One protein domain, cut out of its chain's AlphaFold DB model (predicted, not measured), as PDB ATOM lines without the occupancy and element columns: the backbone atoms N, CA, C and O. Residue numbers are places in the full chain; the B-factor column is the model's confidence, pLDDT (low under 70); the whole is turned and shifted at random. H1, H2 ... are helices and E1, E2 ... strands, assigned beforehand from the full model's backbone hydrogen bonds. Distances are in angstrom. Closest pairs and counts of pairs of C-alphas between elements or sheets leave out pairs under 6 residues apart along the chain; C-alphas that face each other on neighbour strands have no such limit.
ATOM      1  N   GLN A   2      -4.159 -22.212 -55.117       48.25
ATOM      2  CA  GLN A   2      -3.419 -22.633 -53.895       48.25
ATOM      3  C   GLN A   2      -3.177 -21.525 -52.842       48.25
ATOM      4  O   GLN A   2      -2.947 -21.810 -51.668       48.25
ATOM      5  N   TRP A   3      -3.274 -20.245 -53.217       39.75
ATOM      6  CA  TRP A   3      -3.102 -19.130 -52.272       39.75
ATOM      7  C   TRP A   3      -4.308 -18.939 -51.336       39.75
ATOM      8  O   TRP A   3      -4.140 -18.582 -50.169       39.75
ATOM      9  N   ILE A   4      -5.518 -19.246 -51.820       50.38
ATOM     10  CA  ILE A   4      -6.766 -19.166 -51.041       50.38
ATOM     11  C   ILE A   4      -6.818 -20.285 -49.978       50.38
ATOM     12  O   ILE A   4      -7.256 -20.039 -48.857       50.38
ATOM     13  N   SER A   5      -6.273 -21.479 -50.262       67.06
ATOM     14  CA  SER A   5      -6.236 -22.596 -49.301       67.06
ATOM     15  C   SER A   5      -5.209 -22.403 -48.179       67.06
ATOM     16  O   SER A   5      -5.453 -22.816 -47.045       67.06
ATOM     17  N   THR A   6      -4.084 -21.736 -48.453       77.25
ATOM     18  CA  THR A   6      -3.040 -21.483 -47.444       77.25
ATOM     19  C   THR A   6      -3.495 -20.445 -46.420       77.25
ATOM     20  O   THR A   6      -3.372 -20.673 -45.219       77.25
ATOM     21  N   ARG A   7      -4.104 -19.339 -46.874       79.44
ATOM     22  CA  ARG A   7      -4.650 -18.310 -45.972       79.44
ATOM     23  C   ARG A   7      -5.782 -18.851 -45.100       79.44
ATOM     24  O   ARG A   7      -5.777 -18.605 -43.900       79.44
ATOM     25  N   ALA A   8      -6.698 -19.638 -45.671       80.94
ATOM     26  CA  ALA A   8      -7.779 -20.268 -44.914       80.94
ATOM     27  C   ALA A   8      -7.254 -21.248 -43.847       80.94
ATOM     28  O   ALA A   8      -7.726 -21.233 -42.713       80.94
ATOM     29  N   ARG A   9      -6.226 -22.052 -44.165       84.50
ATOM     30  CA  ARG A   9      -5.576 -22.955 -43.197       84.50
ATOM     31  C   ARG A   9      -4.849 -22.201 -42.083       84.50
ATOM     32  O   ARG A   9      -4.938 -22.605 -40.928       84.50
ATOM     33  N   LEU A  10      -4.149 -21.114 -42.410       86.50
ATOM     34  CA  LEU A  10      -3.495 -20.261 -41.411       86.50
ATOM     35  C   LEU A  10      -4.522 -19.589 -40.492       86.50
ATOM     36  O   LEU A  10      -4.349 -19.605 -39.276       86.50
ATOM     37  N   ALA A  11      -5.620 -19.076 -41.053       88.00
ATOM     38  CA  ALA A  11      -6.715 -18.502 -40.278       88.00
ATOM     39  C   ALA A  11      -7.374 -19.545 -39.359       88.00
ATOM     40  O   ALA A  11      -7.558 -19.277 -38.174       88.00
ATOM     41  N   ALA A  12      -7.657 -20.751 -39.865       87.50
ATOM     42  CA  ALA A  12      -8.219 -21.843 -39.069       87.50
ATOM     43  C   ALA A  12      -7.286 -22.260 -37.918       87.50
ATOM     44  O   ALA A  12      -7.750 -22.437 -36.792       87.50
ATOM     45  N   ARG A  13      -5.969 -22.345 -38.168       89.31
ATOM     46  CA  ARG A  13      -4.965 -22.595 -37.119       89.31
ATOM     47  C   ARG A  13      -4.951 -21.501 -36.069       89.31
ATOM     48  O   ARG A  13      -4.959 -21.819 -34.887       89.31
ATOM     49  N   GLN A  14      -4.953 -20.236 -36.485       91.62
ATOM     50  CA  GLN A  14      -4.931 -19.113 -35.555       91.62
ATOM     51  C   GLN A  14      -6.193 -19.082 -34.686       91.62
ATOM     52  O   GLN A  14      -6.099 -18.929 -33.473       91.62
ATOM     53  N   GLN A  15      -7.370 -19.282 -35.282       92.50
ATOM     54  CA  GLN A  15      -8.626 -19.352 -34.535       92.50
ATOM     55  C   GLN A  15      -8.654 -20.543 -33.572       92.50
ATOM     56  O   GLN A  15      -9.083 -20.396 -32.431       92.50
ATOM     57  N   ALA A  16      -8.183 -21.717 -34.008       92.75
ATOM     58  CA  ALA A  16      -8.073 -22.881 -33.138       92.75
ATOM     59  C   ALA A  16      -7.083 -22.637 -31.995       92.75
ATOM     60  O   ALA A  16      -7.406 -22.954 -30.861       92.75
ATOM     61  N   PHE A  17      -5.936 -22.007 -32.253       93.88
ATOM     62  CA  PHE A  17      -4.962 -21.684 -31.212       93.88
ATOM     63  C   PHE A  17      -5.567 -20.790 -30.124       93.88
ATOM     64  O   PHE A  17      -5.401 -21.081 -28.942       93.88
ATOM     65  N   GLN A  18      -6.332 -19.759 -30.503       94.75
ATOM     66  CA  GLN A  18      -7.050 -18.912 -29.542       94.75
ATOM     67  C   GLN A  18      -8.054 -19.727 -28.713       94.75
ATOM     68  O   GLN A  18      -8.019 -19.680 -27.487       94.75
ATOM     69  N   ARG A  19      -8.888 -20.552 -29.365       94.88
ATOM     70  CA  ARG A  19      -9.869 -21.411 -28.676       94.88
ATOM     71  C   ARG A  19      -9.222 -22.389 -27.701       94.88
ATOM     72  O   ARG A  19      -9.688 -22.544 -26.579       94.88
ATOM     73  N   VAL A  20      -8.148 -23.045 -28.127       95.81
ATOM     74  CA  VAL A  20      -7.425 -24.032 -27.325       95.81
ATOM     75  C   VAL A  20      -6.712 -23.365 -26.148       95.81
ATOM     76  O   VAL A  20      -6.701 -23.921 -25.055       95.81
ATOM     77  N   SER A  21      -6.180 -22.155 -26.336       95.88
ATOM     78  CA  SER A  21      -5.605 -21.360 -25.244       95.88
ATOM     79  C   SER A  21      -6.662 -21.042 -24.184       95.88
ATOM     80  O   SER A  21      -6.456 -21.335 -23.009       95.88
ATOM     81  N   SER A  22      -7.839 -20.560 -24.597       96.06
ATOM     82  CA  SER A  22      -8.958 -20.309 -23.679       96.06
ATOM     83  C   SER A  22      -9.493 -21.586 -23.024       96.06
ATOM     84  O   SER A  22      -9.895 -21.556 -21.862       96.06
ATOM     85  N   ALA A  23      -9.489 -22.721 -23.729       96.94
ATOM     86  CA  ALA A  23      -9.863 -24.008 -23.148       96.94
ATOM     87  C   ALA A  23      -8.878 -24.413 -22.040       96.94
ATOM     88  O   ALA A  23      -9.298 -24.726 -20.927       96.94
ATOM     89  N   ALA A  24      -7.573 -24.337 -22.306       97.56
ATOM     90  CA  ALA A  24      -6.539 -24.627 -21.318       97.56
ATOM     91  C   ALA A  24      -6.629 -23.691 -20.090       97.56
ATOM     92  O   ALA A  24      -6.558 -24.151 -18.951       97.56
ATOM     93  N   GLU A  25      -6.887 -22.396 -20.293       97.19
ATOM     94  CA  GLU A  25      -7.165 -21.453 -19.197       97.19
ATOM     95  C   GLU A  25      -8.420 -21.826 -18.405       97.19
ATOM     96  O   GLU A  25      -8.432 -21.734 -17.179       97.19
ATOM     97  N   SER A  26      -9.472 -22.290 -19.083       96.56
ATOM     98  CA  SER A  26     -10.717 -22.714 -18.434       96.56
ATOM     99  C   SER A  26     -10.485 -23.884 -17.479       96.56
ATOM    100  O   SER A  26     -11.048 -23.897 -16.383       96.56
ATOM    101  N   ALA A  27      -9.603 -24.823 -17.832       97.56
ATOM    102  CA  ALA A  27      -9.208 -25.902 -16.933       97.56
ATOM    103  C   ALA A  27      -8.449 -25.390 -15.702       97.56
ATOM    104  O   ALA A  27      -8.762 -25.793 -14.580       97.56
ATOM    105  N   ILE A  28      -7.504 -24.459 -15.881       98.19
ATOM    106  CA  ILE A  28      -6.815 -23.818 -14.749       98.19
ATOM    107  C   ILE A  28      -7.823 -23.110 -13.841       98.19
ATOM    108  O   ILE A  28      -7.780 -23.289 -12.626       98.19
ATOM    109  N   ASN A  29      -8.751 -22.343 -14.413       96.56
ATOM    110  CA  ASN A  29      -9.749 -21.594 -13.655       96.56
ATOM    111  C   ASN A  29     -10.691 -22.520 -12.868       96.56
ATOM    112  O   ASN A  29     -11.028 -22.206 -11.726       96.56
ATOM    113  N   LYS A  30     -11.065 -23.681 -13.423       97.06
ATOM    114  CA  LYS A  30     -11.864 -24.701 -12.723       97.06
ATOM    115  C   LYS A  30     -11.128 -25.258 -11.497       97.06
ATOM    116  O   LYS A  30     -11.697 -25.304 -10.404       97.06
ATOM    117  N   ALA A  31      -9.856 -25.628 -11.653       97.75
ATOM    118  CA  ALA A  31      -9.028 -26.085 -10.537       97.75
ATOM    119  C   ALA A  31      -8.819 -24.975  -9.489       97.75
ATOM    120  O   ALA A  31      -8.999 -25.204  -8.292       97.75
ATOM    121  N   LEU A  32      -8.521 -23.754  -9.942       97.19
ATOM    122  CA  LEU A  32      -8.310 -22.587  -9.090       97.19
ATOM    123  C   LEU A  32      -9.558 -22.217  -8.281       97.19
ATOM    124  O   LEU A  32      -9.428 -21.832  -7.122       97.19
ATOM    125  N   ALA A  33     -10.759 -22.360  -8.845       96.19
ATOM    126  CA  ALA A  33     -12.006 -22.133  -8.118       96.19
ATOM    127  C   ALA A  33     -12.145 -23.087  -6.919       96.19
ATOM    128  O   ALA A  33     -12.487 -22.646  -5.822       96.19
ATOM    129  N   SER A  34     -11.801 -24.365  -7.097       96.75
ATOM    130  CA  SER A  34     -11.838 -25.361  -6.014       96.75
ATOM    131  C   SER A  34     -10.738 -25.129  -4.976       96.75
ATOM    132  O   SER A  34     -11.017 -25.135  -3.780       96.75
ATOM    133  N   MET A  35      -9.513 -24.819  -5.418       97.62
ATOM    134  CA  MET A  35      -8.426 -24.400  -4.520       97.62
ATOM    135  C   MET A  35      -8.819 -23.171  -3.697       97.62
ATOM    136  O   MET A  35      -8.510 -23.090  -2.510       97.62
ATOM    137  N   SER A  36      -9.513 -22.215  -4.320       94.62
ATOM    138  CA  SER A  36      -9.965 -21.000  -3.650       94.62
ATOM    139  C   SER A  36     -11.042 -21.279  -2.618       94.62
ATOM    140  O   SER A  36     -10.965 -20.743  -1.517       94.62
ATOM    141  N   ALA A  37     -12.012 -22.137  -2.939       93.50
ATOM    142  CA  ALA A  37     -13.033 -22.554  -1.988       93.50
ATOM    143  C   ALA A  37     -12.404 -23.209  -0.748       93.50
ATOM    144  O   ALA A  37     -12.682 -22.776   0.369       93.50
ATOM    145  N   ASP A  38     -11.495 -24.166  -0.941       95.44
ATOM    146  CA  ASP A  38     -10.831 -24.865   0.163       95.44
ATOM    147  C   ASP A  38      -9.908 -23.945   0.969       95.44
ATOM    148  O   ASP A  38      -9.901 -24.008   2.197       95.44
ATOM    149  N   PHE A  39      -9.172 -23.036   0.323       95.31
ATOM    150  CA  PHE A  39      -8.331 -22.076   1.040       95.31
ATOM    151  C   PHE A  39      -9.164 -21.110   1.887       95.31
ATOM    152  O   PHE A  39      -8.840 -20.853   3.047       95.31
ATOM    153  N   MET A  40     -10.247 -20.566   1.326       90.75
ATOM    154  CA  MET A  40     -11.121 -19.635   2.043       90.75
ATOM    155  C   MET A  40     -11.871 -20.335   3.180       90.75
ATOM    156  O   MET A  40     -12.023 -19.754   4.255       90.75
ATOM    157  N   ALA A  41     -12.288 -21.587   2.972       89.62
ATOM    158  CA  ALA A  41     -13.007 -22.380   3.960       89.62
ATOM    159  C   ALA A  41     -12.101 -23.005   5.024       89.62
ATOM    160  O   ALA A  41     -12.564 -23.210   6.139       89.62
ATOM    161  N   GLU A  42     -10.834 -23.298   4.733       92.12
ATOM    162  CA  GLU A  42      -9.913 -23.983   5.645       92.12
ATOM    163  C   GLU A  42      -8.593 -23.217   5.789       92.12
ATOM    164  O   GLU A  42      -8.547 -22.283   6.597       92.12
ATOM    165  N   ASP A  43      -7.543 -23.603   5.061       94.38
ATOM    166  CA  ASP A  43      -6.195 -23.018   5.065       94.38
ATOM    167  C   ASP A  43      -5.338 -23.563   3.894       94.38
ATOM    168  O   ASP A  43      -5.827 -24.293   3.029       94.38
ATOM    169  N   GLU A  44      -4.053 -23.186   3.822       96.88
ATOM    170  CA  GLU A  44      -3.137 -23.688   2.779       96.88
ATOM    171  C   GLU A  44      -2.820 -25.178   2.937       96.88
ATOM    172  O   GLU A  44      -2.665 -25.871   1.930       96.88
ATOM    173  N   ALA A  45      -2.781 -25.697   4.169       97.31
ATOM    174  CA  ALA A  45      -2.485 -27.103   4.414       97.31
ATOM    175  C   ALA A  45      -3.566 -28.000   3.798       97.31
ATOM    176  O   ALA A  45      -3.247 -29.029   3.187       97.31
ATOM    177  N   LYS A  46      -4.836 -27.571   3.864       96.88
ATOM    178  CA  LYS A  46      -5.932 -28.210   3.139       96.88
ATOM    179  C   LYS A  46      -5.658 -28.233   1.638       96.88
ATOM    180  O   LYS A  46      -5.656 -29.321   1.062       96.88
ATOM    181  N   VAL A  47      -5.354 -27.092   1.021       98.12
ATOM    182  CA  VAL A  47      -5.058 -27.011  -0.423       98.12
ATOM    183  C   VAL A  47      -3.889 -27.916  -0.805       98.12
ATOM    184  O   VAL A  47      -3.969 -28.681  -1.767       98.12
ATOM    185  N   TYR A  48      -2.809 -27.898  -0.025       98.25
ATOM    186  CA  TYR A  48      -1.646 -28.743  -0.263       98.25
ATOM    187  C   TYR A  48      -1.974 -30.243  -0.187       98.25
ATOM    188  O   TYR A  48      -1.463 -31.029  -0.983       98.25
ATOM    189  N   SER A  49      -2.870 -30.658   0.713       98.12
ATOM    190  CA  SER A  49      -3.310 -32.059   0.805       98.12
ATOM    191  C   SER A  49      -4.160 -32.527  -0.387       98.12
ATOM    192  O   SER A  49      -4.259 -33.727  -0.633       98.12
ATOM    193  N   GLN A  50      -4.760 -31.595  -1.140       98.19
ATOM    194  CA  GLN A  50      -5.742 -31.876  -2.193       98.19
ATOM    195  C   GLN A  50      -5.209 -31.696  -3.623       98.19
ATOM    196  O   GLN A  50      -5.963 -31.868  -4.582       98.19
ATOM    197  N   LEU A  51      -3.913 -31.412  -3.815       97.88
ATOM    198  CA  LEU A  51      -3.352 -31.121  -5.147       97.88
ATOM    199  C   LEU A  51      -3.656 -32.200  -6.193       97.88
ATOM    200  O   LEU A  51      -3.978 -31.881  -7.337       97.88
ATOM    201  N   SER A  52      -3.627 -33.478  -5.806       97.00
ATOM    202  CA  SER A  52      -3.956 -34.585  -6.711       97.00
ATOM    203  C   SER A  52      -5.425 -34.618  -7.137       97.00
ATOM    204  O   SER A  52      -5.728 -35.167  -8.198       97.00
ATOM    205  N   GLN A  53      -6.333 -34.080  -6.317       97.81
ATOM    206  CA  GLN A  53      -7.749 -33.955  -6.660       97.81
ATOM    207  C   GLN A  53      -7.959 -32.791  -7.623       97.81
ATOM    208  O   GLN A  53      -8.553 -32.986  -8.682       97.81
ATOM    209  N   TYR A  54      -7.384 -31.620  -7.329       98.12
ATOM    210  CA  TYR A  54      -7.484 -30.455  -8.215       98.12
ATOM    211  C   TYR A  54      -6.877 -30.714  -9.592       98.12
ATOM    212  O   TYR A  54      -7.423 -30.277 -10.600       98.12
ATOM    213  N   ALA A  55      -5.793 -31.491  -9.654       97.75
ATOM    214  CA  ALA A  55      -5.161 -31.882 -10.908       97.75
ATOM    215  C   ALA A  55      -6.096 -32.668 -11.843       97.75
ATOM    216  O   ALA A  55      -5.798 -32.778 -13.022       97.75
ATOM    217  N   ARG A  56      -7.212 -33.226 -11.358       97.00
ATOM    218  CA  ARG A  56      -8.200 -33.949 -12.178       97.00
ATOM    219  C   ARG A  56      -9.396 -33.082 -12.591       97.00
ATOM    220  O   ARG A  56     -10.300 -33.581 -13.251       97.00
ATOM    221  N   LEU A  57      -9.426 -31.805 -12.207       96.69
ATOM    222  CA  LEU A  57     -10.541 -30.893 -12.476       96.69
ATOM    223  C   LEU A  57     -10.432 -30.246 -13.863       96.69
ATOM    224  O   LEU A  57     -10.282 -29.032 -13.984       96.69
ATOM    225  N   VAL A  58     -10.538 -31.057 -14.914       96.44
ATOM    226  CA  VAL A  58     -10.668 -30.564 -16.295       96.44
ATOM    227  C   VAL A  58     -12.146 -30.354 -16.662       96.44
ATOM    228  O   VAL A  58     -12.999 -31.051 -16.105       96.44
ATOM    229  N   PRO A  59     -12.493 -29.388 -17.532       96.81
ATOM    230  CA  PRO A  59     -13.859 -29.197 -18.001       96.81
ATOM    231  C   PRO A  59     -14.391 -30.440 -18.715       96.81
ATOM    232  O   PRO A  59     -13.656 -31.080 -19.468       96.81
ATOM    233  N   ASP A  60     -15.658 -30.781 -18.491       94.25
ATOM    234  CA  ASP A  60     -16.272 -31.967 -19.084       94.25
ATOM    235  C   ASP A  60     -17.640 -31.694 -19.721       94.25
ATOM    236  O   ASP A  60     -18.307 -30.687 -19.483       94.25
ATOM    237  N   LYS A  61     -18.086 -32.638 -20.549       94.44
ATOM    238  CA  LYS A  61     -19.314 -32.514 -21.338       94.44
ATOM    239  C   LYS A  61     -20.604 -32.332 -20.542       94.44
ATOM    240  O   LYS A  61     -21.582 -31.833 -21.091       94.44
ATOM    241  N   LYS A  62     -20.637 -32.786 -19.285       94.50
ATOM    242  CA  LYS A  62     -21.804 -32.631 -18.409       94.50
ATOM    243  C   LYS A  62     -21.963 -31.173 -17.997       94.50
ATOM    244  O   LYS A  62     -23.080 -30.750 -17.724       94.50
ATOM    245  N   GLU A  63     -20.866 -30.420 -17.970       95.00
ATOM    246  CA  GLU A  63     -20.865 -28.979 -17.721       95.00
ATOM    247  C   GLU A  63     -21.219 -28.206 -18.994       95.00
ATOM    248  O   GLU A  63     -22.032 -27.284 -18.953       95.00
ATOM    249  N   ASN A  64     -20.624 -28.580 -20.133       95.56
ATOM    250  CA  ASN A  64     -20.974 -28.034 -21.445       95.56
ATOM    251  C   ASN A  64     -20.577 -29.008 -22.574       95.56
ATOM    252  O   ASN A  64     -19.407 -29.393 -22.637       95.56
ATOM    253  N   PRO A  65     -21.483 -29.353 -23.512       96.31
ATOM    254  CA  PRO A  65     -21.173 -30.239 -24.637       96.31
ATOM    255  C   PRO A  65     -19.979 -29.799 -25.501       96.31
ATOM    256  O   PRO A  65     -19.293 -30.642 -26.073       96.31
ATOM    257  N   GLU A  66     -19.684 -28.496 -25.579       93.31
ATOM    258  CA  GLU A  66     -18.534 -27.971 -26.331       93.31
ATOM    259  C   GLU A  66     -17.186 -28.504 -25.821       93.31
ATOM    260  O   GLU A  66     -16.226 -28.570 -26.592       93.31
ATOM    261  N   TRP A  67     -17.103 -28.936 -24.557       95.38
ATOM    262  CA  TRP A  67     -15.874 -29.498 -23.998       95.38
ATOM    263  C   TRP A  67     -15.470 -30.834 -24.633       95.38
ATOM    264  O   TRP A  67     -14.284 -31.148 -24.628       95.38
ATOM    265  N   GLU A  68     -16.386 -31.571 -25.284       94.06
ATOM    266  CA  GLU A  68     -16.038 -32.791 -26.040       94.06
ATOM    267  C   GLU A  68     -15.098 -32.518 -27.230       94.06
ATOM    268  O   GLU A  68     -14.462 -33.437 -27.741       94.06
ATOM    269  N   ARG A  69     -14.976 -31.258 -27.675       92.94
ATOM    270  CA  ARG A  69     -14.092 -30.861 -28.787       92.94
ATOM    271  C   ARG A  69     -12.623 -30.728 -28.393       92.94
ATOM    272  O   ARG A  69     -11.784 -30.507 -29.273       92.94
ATOM    273  N   TYR A  70     -12.312 -30.801 -27.101       95.69
ATOM    274  CA  TYR A  70     -10.974 -30.570 -26.575       95.69
ATOM    275  C   TYR A  70     -10.469 -31.796 -25.818       95.69
ATOM    276  O   TYR A  70     -11.198 -32.426 -25.060       95.69
ATOM    277  N   THR A  71      -9.189 -32.111 -25.987       95.62
ATOM    278  CA  THR A  71      -8.472 -33.045 -25.115       95.62
ATOM    279  C   THR A  71      -7.570 -32.245 -24.191       95.62
ATOM    280  O   THR A  71      -6.653 -31.568 -24.659       95.62
ATOM    281  N   PHE A  72      -7.830 -32.309 -22.887       97.31
ATOM    282  CA  PHE A  72      -6.996 -31.666 -21.875       97.31
ATOM    283  C   PHE A  72      -5.811 -32.555 -21.513       97.31
ATOM    284  O   PHE A  72      -5.940 -33.779 -21.469       97.31
ATOM    285  N   PHE A  73      -4.660 -31.948 -21.243       97.00
ATOM    286  CA  PHE A  73      -3.458 -32.670 -20.846       97.00
ATOM    287  C   PHE A  73      -2.561 -31.840 -19.925       97.00
ATOM    288  O   PHE A  73      -2.627 -30.609 -19.898       97.00
ATOM    289  N   ASP A  74      -1.704 -32.525 -19.177       96.06
ATOM    290  CA  ASP A  74      -0.746 -31.903 -18.265       96.06
ATOM    291  C   ASP A  74       0.623 -31.651 -18.915       96.06
ATOM    292  O   ASP A  74       0.839 -31.926 -20.096       96.06
ATOM    293  N   GLN A  75       1.579 -31.114 -18.160       93.31
ATOM    294  CA  GLN A  75       2.912 -30.798 -18.677       93.31
ATOM    295  C   GLN A  75       3.655 -32.045 -19.205       93.31
ATOM    296  O   GLN A  75       4.482 -31.928 -20.109       93.31
ATOM    297  N   GLU A  76       3.324 -33.239 -18.703       92.56
ATOM    298  CA  GLU A  76       3.846 -34.532 -19.159       92.56
ATOM    299  C   GLU A  76       3.020 -35.178 -20.290       92.56
ATOM    300  O   GLU A  76       3.268 -36.332 -20.644       92.56
ATOM    301  N   ARG A  77       2.056 -34.453 -20.882       91.69
ATOM    302  CA  ARG A  77       1.138 -34.930 -21.940       91.69
ATOM    303  C   ARG A  77       0.211 -36.074 -21.505       91.69
ATOM    304  O   ARG A  77      -0.315 -36.792 -22.354       91.69
ATOM    305  N   ARG A  78      -0.030 -36.255 -20.206       93.62
ATOM    306  CA  ARG A  78      -1.040 -37.200 -19.712       93.62
ATOM    307  C   ARG A  78      -2.420 -36.567 -19.859       93.62
ATOM    308  O   ARG A  78      -2.615 -35.425 -19.452       93.62
ATOM    309  N   SER A  79      -3.362 -37.314 -20.423       94.44
ATOM    310  CA  SER A  79      -4.722 -36.835 -20.675       94.44
ATOM    311  C   SER A  79      -5.529 -36.601 -19.395       94.44
ATOM    312  O   SER A  79      -5.245 -37.185 -18.345       94.44
ATOM    313  N   ASP A  80      -6.560 -35.764 -19.523       94.81
ATOM    314  CA  ASP A  80      -7.622 -35.513 -18.542       94.81
ATOM    315  C   ASP A  80      -7.120 -35.009 -17.185       94.81
ATOM    316  O   ASP A  80      -7.669 -35.330 -16.125       94.81
ATOM    317  N   ARG A  81      -6.035 -34.224 -17.204       96.19
ATOM    318  CA  ARG A  81      -5.451 -33.651 -15.992       96.19
ATOM    319  C   ARG A  81      -4.608 -32.400 -16.235       96.19
ATOM    320  O   ARG A  81      -4.250 -32.089 -17.364       96.19
ATOM    321  N   LEU A  82      -4.293 -31.709 -15.142       97.44
ATOM    322  CA  LEU A  82      -3.404 -30.551 -15.046       97.44
ATOM    323  C   LEU A  82      -2.123 -30.921 -14.281       97.44
ATOM    324  O   LEU A  82      -2.140 -31.833 -13.449       97.44
ATOM    325  N   SER A  83      -1.044 -30.155 -14.472       97.69
ATOM    326  CA  SER A  83       0.114 -30.185 -13.563       97.69
ATOM    327  C   SER A  83      -0.057 -29.098 -12.507       97.69
ATOM    328  O   SER A  83      -0.172 -27.921 -12.844       97.69
ATOM    329  N   ILE A  84      -0.059 -29.482 -11.230       98.12
ATOM    330  CA  ILE A  84      -0.159 -28.558 -10.095       98.12
ATOM    331  C   ILE A  84       0.967 -28.868  -9.121       98.12
ATOM    332  O   ILE A  84       1.090 -30.003  -8.661       98.12
ATOM    333  N   GLN A  85       1.765 -27.860  -8.780       97.06
ATOM    334  CA  GLN A  85       2.853 -28.005  -7.819       97.06
ATOM    335  C   GLN A  85       2.987 -26.775  -6.922       97.06
ATOM    336  O   GLN A  85       2.745 -25.647  -7.355       97.06
ATOM    337  N   ARG A  86       3.411 -26.992  -5.674       98.00
ATOM    338  CA  ARG A  86       3.821 -25.915  -4.767       98.00
ATOM    339  C   ARG A  86       5.294 -25.597  -5.011       98.00
ATOM    340  O   ARG A  86       6.138 -26.471  -4.834       98.00
ATOM    341  N   THR A  87       5.594 -24.365  -5.405       97.38
ATOM    342  CA  THR A  87       6.955 -23.896  -5.712       97.38
ATOM    343  C   THR A  87       7.591 -23.148  -4.544       97.38
ATOM    344  O   THR A  87       8.810 -23.157  -4.407       97.38
ATOM    345  N   GLU A  88       6.784 -22.557  -3.659       96.94
ATOM    346  CA  GLU A  88       7.247 -21.968  -2.399       96.94
ATOM    347  C   GLU A  88       6.373 -22.462  -1.244       96.94
ATOM    348  O   GLU A  88       5.146 -22.391  -1.313       96.94
ATOM    349  N   THR A  89       7.002 -22.982  -0.189       97.19
ATOM    350  CA  THR A  89       6.314 -23.477   1.012       97.19
ATOM    351  C   THR A  89       5.740 -22.335   1.837       97.19
ATOM    352  O   THR A  89       6.343 -21.264   1.886       97.19
ATOM    353  N   TRP A  90       4.644 -22.604   2.554       97.31
ATOM    354  CA  TRP A  90       3.997 -21.652   3.456       97.31
ATOM    355  C   TRP A  90       4.996 -20.971   4.402       97.31
ATOM    356  O   TRP A  90       5.616 -21.621   5.247       97.31
ATOM    357  N   ARG A  91       5.177 -19.659   4.238       95.81
ATOM    358  CA  ARG A  91       6.152 -18.849   4.981       95.81
ATOM    359  C   ARG A  91       5.664 -17.422   5.152       95.81
ATOM    360  O   ARG A  91       4.872 -16.944   4.350       95.81
ATOM    361  N   PHE A  92       6.201 -16.722   6.146       96.50
ATOM    362  CA  PHE A  92       6.021 -15.279   6.262       96.50
ATOM    363  C   PHE A  92       7.025 -14.533   5.371       96.50
ATOM    364  O   PHE A  92       8.204 -14.902   5.303       96.50
ATOM    365  N   GLY A  93       6.581 -13.486   4.682       95.69
ATOM    366  CA  GLY A  93       7.456 -12.648   3.868       95.69
ATOM    367  C   GLY A  93       6.709 -11.634   3.002       95.69
ATOM    368  O   GLY A  93       5.494 -11.485   3.143       95.69
ATOM    369  N   PRO A  94       7.432 -10.943   2.106       95.06
ATOM    370  CA  PRO A  94       6.849  -9.937   1.230       95.06
ATOM    371  C   PRO A  94       5.945 -10.568   0.170       95.06
ATOM    372  O   PRO A  94       6.282 -11.584  -0.445       95.06
ATOM    373  N   LEU A  95       4.805  -9.927  -0.069       93.94
ATOM    374  CA  LEU A  95       3.852 -10.313  -1.105       93.94
ATOM    375  C   LEU A  95       4.197  -9.650  -2.447       93.94
ATOM    376  O   LEU A  95       4.910  -8.647  -2.507       93.94
ATOM    377  N   ARG A  96       3.706 -10.231  -3.548       90.69
ATOM    378  CA  ARG A  96       4.016  -9.786  -4.918       90.69
ATOM    379  C   ARG A  96       2.862  -9.015  -5.562       90.69
ATOM    380  O   ARG A  96       1.729  -9.012  -5.080       90.69
ATOM    381  N   GLN A  97       3.153  -8.407  -6.715       88.31
ATOM    382  CA  GLN A  97       2.175  -7.740  -7.581       88.31
ATOM    383  C   GLN A  97       1.341  -6.693  -6.823       88.31
ATOM    384  O   GLN A  97       1.884  -5.750  -6.251       88.31
ATOM    385  N   ARG A  98       0.016  -6.869  -6.804       84.00
ATOM    386  CA  ARG A  98      -0.959  -5.944  -6.218       84.00
ATOM    387  C   ARG A  98      -0.803  -5.738  -4.708       84.00
ATOM    388  O   ARG A  98      -1.304  -4.746  -4.200       84.00
ATOM    389  N   TYR A  99      -0.117  -6.646  -4.010       89.19
ATOM    390  CA  TYR A  99       0.156  -6.540  -2.573       89.19
ATOM    391  C   TYR A  99       1.632  -6.238  -2.280       89.19
ATOM    392  O   TYR A  99       2.104  -6.450  -1.165       89.19
ATOM    393  N   SER A 100       2.378  -5.744  -3.273       88.19
ATOM    394  CA  SER A 100       3.758  -5.299  -3.083       88.19
ATOM    395  C   SER A 100       3.853  -4.268  -1.951       88.19
ATOM    396  O   SER A 100       3.054  -3.338  -1.869       88.19
ATOM    397  N   GLY A 101       4.840  -4.438  -1.071       87.50
ATOM    398  CA  GLY A 101       5.015  -3.611   0.127       87.50
ATOM    399  C   GLY A 101       4.173  -4.042   1.333       87.50
ATOM    400  O   GLY A 101       4.271  -3.408   2.379       87.50
ATOM    401  N   MET A 102       3.368  -5.103   1.213       92.44
ATOM    402  CA  MET A 102       2.773  -5.812   2.349       92.44
ATOM    403  C   MET A 102       3.558  -7.091   2.651       92.44
ATOM    404  O   MET A 102       4.111  -7.720   1.745       92.44
ATOM    405  N   ASN A 103       3.537  -7.507   3.915       95.25
ATOM    406  CA  ASN A 103       4.026  -8.808   4.349       95.25
ATOM    407  C   ASN A 103       2.857  -9.689   4.793       95.25
ATOM    408  O   ASN A 103       1.893  -9.211   5.392       95.25
ATOM    409  N   GLY A 104       2.954 -10.988   4.539       96.44
ATOM    410  CA  GLY A 104       1.957 -11.962   4.963       96.44
ATOM    411  C   GLY A 104       2.507 -13.378   4.961       96.44
ATOM    412  O   GLY A 104       3.642 -13.618   4.544       96.44
ATOM    413  N   TYR A 105       1.696 -14.316   5.434       97.31
ATOM    414  CA  TYR A 105       1.959 -15.730   5.215       97.31
ATOM    415  C   TYR A 105       1.499 -16.104   3.816       97.31
ATOM    416  O   TYR A 105       0.379 -15.770   3.434       97.31
ATOM    417  N   TYR A 106       2.346 -16.771   3.044       97.62
ATOM    418  CA  TYR A 106       1.984 -17.177   1.697       97.62
ATOM    419  C   TYR A 106       2.677 -18.469   1.268       97.62
ATOM    420  O   TYR A 106       3.749 -18.820   1.763       97.62
ATOM    421  N   ALA A 107       2.064 -19.146   0.301       98.12
ATOM    422  CA  ALA A 107       2.674 -20.193  -0.509       98.12
ATOM    423  C   ALA A 107       2.461 -19.862  -1.986       98.12
ATOM    424  O   ALA A 107       1.454 -19.250  -2.356       98.12
ATOM    425  N   THR A 108       3.403 -20.282  -2.826       97.69
ATOM    426  CA  THR A 108       3.315 -20.079  -4.276       97.69
ATOM    427  C   THR A 108       3.036 -21.410  -4.953       97.69
ATOM    428  O   THR A 108       3.695 -22.413  -4.668       97.69
ATOM    429  N   TYR A 109       2.061 -21.408  -5.855       98.25
ATOM    430  CA  TYR A 109       1.681 -22.555  -6.663       98.25
ATOM    431  C   TYR A 109       1.850 -22.242  -8.137       98.25
ATOM    432  O   TYR A 109       1.607 -21.122  -8.583       98.25
ATOM    433  N   GLN A 110       2.214 -23.273  -8.879       98.06
ATOM    434  CA  GLN A 110       2.259 -23.270 -10.326       98.06
ATOM    435  C   GLN A 110       1.212 -24.258 -10.839       98.06
ATOM    436  O   GLN A 110       1.236 -25.435 -10.468       98.06
ATOM    437  N   ILE A 111       0.311 -23.776 -11.692       98.19
ATOM    438  CA  ILE A 111      -0.720 -24.574 -12.360       98.19
ATOM    439  C   ILE A 111      -0.480 -24.492 -13.859       98.19
ATOM    440  O   ILE A 111      -0.408 -23.397 -14.413       98.19
ATOM    441  N   THR A 112      -0.387 -25.644 -14.511       98.06
ATOM    442  CA  THR A 112      -0.203 -25.758 -15.958       98.06
ATOM    443  C   THR A 112      -1.309 -26.618 -16.548       98.06
ATOM    444  O   THR A 112      -1.596 -27.702 -16.036       98.06
ATOM    445  N   SER A 113      -1.902 -26.157 -17.646       98.00
ATOM    446  CA  SER A 113      -2.843 -26.944 -18.439       98.00
ATOM    447  C   SER A 113      -2.540 -26.787 -19.918       98.00
ATOM    448  O   SER A 113      -2.263 -25.685 -20.396       98.00
ATOM    449  N   GLY A 114      -2.595 -27.903 -20.633       97.69
ATOM    450  CA  GLY A 114      -2.666 -27.952 -22.077       97.69
ATOM    451  C   GLY A 114      -4.052 -28.372 -22.551       97.69
ATOM    452  O   GLY A 114      -4.759 -29.128 -21.882       97.69
ATOM    453  N   ALA A 115      -4.424 -27.899 -23.732       97.50
ATOM    454  CA  ALA A 115      -5.572 -28.397 -24.472       97.50
ATOM    455  C   ALA A 115      -5.165 -28.657 -25.927       97.50
ATOM    456  O   ALA A 115      -4.208 -28.069 -26.437       97.50
ATOM    457  N   GLU A 116      -5.879 -29.555 -26.595       96.12
ATOM    458  CA  GLU A 116      -5.718 -29.873 -28.012       96.12
ATOM    459  C   GLU A 116      -7.094 -29.964 -28.673       96.12
ATOM    460  O   GLU A 116      -8.037 -30.480 -28.080       96.12
ATOM    461  N   THR A 117      -7.210 -29.474 -29.905       95.06
ATOM    462  CA  THR A 117      -8.391 -29.676 -30.751       95.06
ATOM    463  C   THR A 117      -7.977 -29.948 -32.193       95.06
ATOM    464  O   THR A 117      -6.857 -29.632 -32.608       95.06
ATOM    465  N   GLU A 118      -8.888 -30.500 -32.983       91.44
ATOM    466  CA  GLU A 118      -8.713 -30.661 -34.422       91.44
ATOM    467  C   GLU A 118      -9.303 -29.443 -35.151       91.44
ATOM    468  O   GLU A 118     -10.513 -29.245 -35.214       91.44
ATOM    469  N   ALA A 119      -8.432 -28.577 -35.679       86.00
ATOM    470  CA  ALA A 119      -8.834 -27.337 -36.347       86.00
ATOM    471  C   ALA A 119      -9.466 -27.587 -37.726       86.00
ATOM    472  O   ALA A 119     -10.347 -26.847 -38.159       86.00
ATOM    473  N   LEU A 120      -8.961 -28.607 -38.418       84.50
ATOM    474  CA  LEU A 120      -9.394 -29.140 -39.708       84.50
ATOM    475  C   LEU A 120      -9.033 -30.633 -39.723       84.50
ATOM    476  O   LEU A 120      -8.114 -31.004 -38.992       84.50
ATOM    477  N   PRO A 121      -9.644 -31.467 -40.584       84.12
ATOM    478  CA  PRO A 121      -9.278 -32.879 -40.694       84.12
ATOM    479  C   PRO A 121      -7.761 -33.082 -40.858       84.12
ATOM    480  O   PRO A 121      -7.146 -32.535 -41.778       84.12
ATOM    481  N   GLY A 122      -7.152 -33.831 -39.938       83.50
ATOM    482  CA  GLY A 122      -5.715 -34.100 -39.858       83.50
ATOM    483  C   GLY A 122      -4.863 -32.963 -39.276       83.50
ATOM    484  O   GLY A 122      -3.635 -33.055 -39.279       83.50
ATOM    485  N   MET A 123      -5.467 -31.877 -38.788       85.88
ATOM    486  CA  MET A 123      -4.771 -30.688 -38.293       85.88
ATOM    487  C   MET A 123      -5.065 -30.440 -36.816       85.88
ATOM    488  O   MET A 123      -5.931 -29.642 -36.454       85.88
ATOM    489  N   LYS A 124      -4.271 -31.078 -35.960       90.62
ATOM    490  CA  LYS A 124      -4.289 -30.840 -34.516       90.62
ATOM    491  C   LYS A 124      -3.600 -29.525 -34.164       90.62
ATOM    492  O   LYS A 124      -2.536 -29.204 -34.698       90.62
ATOM    493  N   VAL A 125      -4.215 -28.771 -33.264       94.06
ATOM    494  CA  VAL A 125      -3.672 -27.541 -32.685       94.06
ATOM    495  C   VAL A 125      -3.724 -27.684 -31.175       94.06
ATOM    496  O   VAL A 125      -4.781 -27.971 -30.619       94.06
ATOM    497  N   ALA A 126      -2.581 -27.479 -30.529       95.06
ATOM    498  CA  ALA A 126      -2.436 -27.548 -29.087       95.06
ATOM    499  C   ALA A 126      -1.852 -26.239 -28.550       95.06
ATOM    500  O   ALA A 126      -1.021 -25.607 -29.206       95.06
ATOM    501  N   ALA A 127      -2.270 -25.859 -27.350       96.31
ATOM    502  CA  ALA A 127      -1.701 -24.753 -26.595       96.31
ATOM    503  C   ALA A 127      -1.548 -25.180 -25.138       96.31
ATOM    504  O   ALA A 127      -2.297 -26.029 -24.655       96.31
ATOM    505  N   MET A 128      -0.572 -24.597 -24.451       97.19
ATOM    506  CA  MET A 128      -0.347 -24.820 -23.030       97.19
ATOM    507  C   MET A 128      -0.103 -23.486 -22.344       97.19
ATOM    508  O   MET A 128       0.679 -22.661 -22.823       97.19
ATOM    509  N   VAL A 129      -0.788 -23.288 -21.226       97.88
ATOM    510  CA  VAL A 129      -0.735 -22.073 -20.416       97.88
ATOM    511  C   VAL A 129      -0.344 -22.424 -18.991       97.88
ATOM    512  O   VAL A 129      -0.585 -23.538 -18.518       97.88
ATOM    513  N   GLN A 130       0.264 -21.462 -18.307       97.88
ATOM    514  CA  GLN A 130       0.687 -21.600 -16.924       97.88
ATOM    515  C   GLN A 130       0.346 -20.353 -16.115       97.88
ATOM    516  O   GLN A 130       0.644 -19.231 -16.540       97.88
ATOM    517  N   TYR A 131      -0.220 -20.569 -14.926       97.50
ATOM    518  CA  TYR A 131      -0.394 -19.552 -13.892       97.50
ATOM    519  C   TYR A 131       0.567 -19.828 -12.739       97.50
ATOM    520  O   TYR A 131       0.587 -20.937 -12.203       97.50
ATOM    521  N   ASP A 132       1.301 -18.800 -12.320       96.88
ATOM    522  CA  ASP A 132       1.936 -18.767 -11.003       96.88
ATOM    523  C   ASP A 132       1.051 -17.926 -10.086       96.88
ATOM    524  O   ASP A 132       0.718 -16.790 -10.429       96.88
ATOM    525  N   LEU A 133       0.663 -18.439  -8.924       95.88
ATOM    526  CA  LEU A 133      -0.263 -17.771  -8.009       95.88
ATOM    527  C   LEU A 133       0.198 -17.860  -6.558       95.88
ATOM    528  O   LEU A 133       0.843 -18.829  -6.161       95.88
ATOM    529  N   GLN A 134      -0.163 -16.851  -5.768       96.50
ATOM    530  CA  GLN A 134       0.059 -16.823  -4.325       96.50
ATOM    531  C   GLN A 134      -1.270 -17.009  -3.590       96.50
ATOM    532  O   GLN A 134      -2.223 -16.264  -3.827       96.50
ATOM    533  N   LEU A 135      -1.314 -18.000  -2.694       97.19
ATOM    534  CA  LEU A 135      -2.287 -18.081  -1.601       97.19
ATOM    535  C   LEU A 135      -1.701 -17.273  -0.451       97.19
ATOM    536  O   LEU A 135      -0.571 -17.555  -0.058       97.19
ATOM    537  N   ALA A 136      -2.425 -16.279   0.062       96.88
ATOM    538  CA  ALA A 136      -1.894 -15.360   1.060       96.88
ATOM    539  C   ALA A 136      -2.880 -15.065   2.198       96.88
ATOM    540  O   ALA A 136      -4.052 -14.768   1.963       96.88
ATOM    541  N   ASP A 137      -2.343 -15.083   3.417       96.56
ATOM    542  CA  ASP A 137      -2.930 -14.555   4.644       96.56
ATOM    543  C   ASP A 137      -2.160 -13.286   5.047       96.56
ATOM    544  O   ASP A 137      -0.987 -13.332   5.429       96.56
ATOM    545  N   ILE A 138      -2.820 -12.135   4.937       96.31
ATOM    546  CA  ILE A 138      -2.252 -10.804   5.160       96.31
ATOM    547  C   ILE A 138      -2.723 -10.287   6.523       96.31
ATOM    548  O   ILE A 138      -3.923 -10.060   6.696       96.31
ATOM    549  N   PRO A 139      -1.829 -10.056   7.498       96.94
ATOM    550  CA  PRO A 139      -2.199  -9.416   8.753       96.94
ATOM    551  C   PRO A 139      -2.884  -8.078   8.490       96.94
ATOM    552  O   PRO A 139      -2.332  -7.218   7.797       96.94
ATOM    553  N   ILE A 140      -4.060  -7.872   9.083       95.62
ATOM    554  CA  ILE A 140      -4.817  -6.623   8.919       95.62
ATOM    555  C   ILE A 140      -3.994  -5.386   9.326       95.62
ATOM    556  O   ILE A 140      -4.115  -4.317   8.727       95.62
ATOM    557  N   ILE A 521      -6.275 -14.966  -2.861       93.44
ATOM    558  CA  ILE A 521      -5.542 -15.694  -3.891       93.44
ATOM    559  C   ILE A 521      -5.409 -14.779  -5.091       93.44
ATOM    560  O   ILE A 521      -6.380 -14.146  -5.508       93.44
ATOM    561  N   PHE A 522      -4.210 -14.702  -5.651       93.31
ATOM    562  CA  PHE A 522      -3.964 -13.864  -6.812       93.31
ATOM    563  C   PHE A 522      -2.914 -14.472  -7.728       93.31
ATOM    564  O   PHE A 522      -1.918 -15.051  -7.293       93.31
ATOM    565  N   ILE A 523      -3.147 -14.297  -9.025       94.44
ATOM    566  CA  ILE A 523      -2.200 -14.669 -10.067       94.44
ATOM    567  C   ILE A 523      -1.049 -13.664 -10.025       94.44
ATOM    568  O   ILE A 523      -1.250 -12.449 -10.076       94.44
ATOM    569  N   THR A 524       0.161 -14.191  -9.912       93.81
ATOM    570  CA  THR A 524       1.410 -13.431  -9.935       93.81
ATOM    571  C   THR A 524       2.019 -13.349 -11.328       93.81
ATOM    572  O   THR A 524       2.674 -12.354 -11.636       93.81
ATOM    573  N   GLN A 525       1.786 -14.365 -12.166       94.88
ATOM    574  CA  GLN A 525       2.276 -14.420 -13.538       94.88
ATOM    575  C   GLN A 525       1.382 -15.308 -14.414       94.88
ATOM    576  O   GLN A 525       0.891 -16.342 -13.965       94.88
ATOM    577  N   TYR A 526       1.229 -14.907 -15.677       95.44
ATOM    578  CA  TYR A 526       0.616 -15.675 -16.760       95.44
ATOM    579  C   TYR A 526       1.655 -15.894 -17.862       95.44
ATOM    580  O   TYR A 526       2.369 -14.950 -18.216       95.44
ATOM    581  N   ARG A 527       1.747 -17.104 -18.427       95.81
ATOM    582  CA  ARG A 527       2.580 -17.358 -19.613       95.81
ATOM    583  C   ARG A 527       2.096 -18.530 -20.460       95.81
ATOM    584  O   ARG A 527       1.545 -19.497 -19.938       95.81
ATOM    585  N   PHE A 528       2.401 -18.469 -21.753       95.25
ATOM    586  CA  PHE A 528       2.363 -19.628 -22.642       95.25
ATOM    587  C   PHE A 528       3.598 -20.502 -22.439       95.25
ATOM    588  O   PHE A 528       4.700 -19.986 -22.237       95.25
ATOM    589  N   LEU A 529       3.422 -21.817 -22.549       94.00
ATOM    590  CA  LEU A 529       4.513 -22.783 -22.562       94.00
ATOM    591  C   LEU A 529       4.608 -23.486 -23.924       94.00
ATOM    592  O   LEU A 529       3.581 -23.735 -24.563       94.00
ATOM    593  N   PRO A 530       5.820 -23.862 -24.369       88.69
ATOM    594  CA  PRO A 530       5.985 -24.704 -25.544       88.69
ATOM    595  C   PRO A 530       5.304 -26.057 -25.338       88.69
ATOM    596  O   PRO A 530       5.568 -26.756 -24.360       88.69
TER     597      PRO A 530
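This is residues 2 to 140 and 521 to 530 of the 537 residues of an uncharacterized protein of Verrucomicrobia subdivision 3 bacterium (UniProt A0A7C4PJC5). A long, twisted antiparallel sheet curls round one long helix, H1, whose residues 2 to 8 stick out free at one end. The hairpin of E3 and E4 makes the long middle of the sheet, with E1 and E2 beside E3, E5 beside E4, and the short helices H2 and H3 packed on residues 31 to 39 of H1. The printed part has 149 residues, with four named helices followed along the chain by five named strands; the class is mixed, helices and strands. The sheet is branched, with neighbour pairs E1 and E3, E2 and E3, E3 and E4, and E4 and E5. The whole is only just loose, close to compact, with a radius of gyration of the C-alphas of 17.9 A, and elongated, spanning 64 by 32 by 24 A.

In the sheet, E3 is residues 103 to 120, 50.3 A long, and E4 residues 123 to 139, 51.7 A. E2 is residues 83 to 94, 26.0 A, E1 residues 71 to 73, and E5 residues 521 to 529, 22.4 A, ending with C-alpha 529 at (4.513, -22.783, -22.562). H1 is residues 2 to 41, 58.6 A, from C-alpha 2 at (-3.419, -22.633, -53.895) to C-alpha 41 at (-13.007, -22.380, 3.960). H2 is residues 44 to 49, H3 residues 51 to 54 and H4 residues 65 to 69.

E2, E3 and E4 form a meander, each strand the antiparallel neighbour of the one before. E3 and E4 stand at 166 degrees, with N 111 and O 131 within hydrogen-bond range at 2.9 A. On the other side of E3, E2 pairs with residues 103 to 112, N 85 and O 110 being 3.0 A apart, and E1 with residues 114 to 116, N 73 and O 114 being 2.9 A apart. E2 bends by 84 degrees at residue 91. E5 is the antiparallel neighbour of E4, with N 132 and O 525 at 3.0 A. H1 is on the sheet; its closest C-alphas to E3 are Ala 24 and Ala 115, 5.0 A. H2, on the same face, touches residues 35 to 39 of H1, closest at the C-alphas of Met 35 and Val 47, 5.9 A. H3 touches residues 31 to 35 of H1, closest at the C-alphas of Ala 31 and Tyr 54, 5.2 A, and only grazes the sheet. H4 only grazes the sheet with residues 68 to 69; the C-alphas of Arg 69 and Thr 117, its closest to E3, are 6.1 A apart. In H1 and H2 every O i to N i+4 pair is within hydrogen-bond range; H4 has 0 of 1, but 2 of 2 O i to N i+3 pairs, and H3 is too short for an i+4 pair.

The two C-alphas farthest apart are those of Gln 2 and Ile 140, 64.8 A. Residues 141 to 520 are not printed, and C-alphas 140 and 521 are 15.7 A apart across this cut. Of the links that are printed whole, none is long. The model's mean pLDDT over the printed part is 93.3, and residues 2 to 5 are under 70.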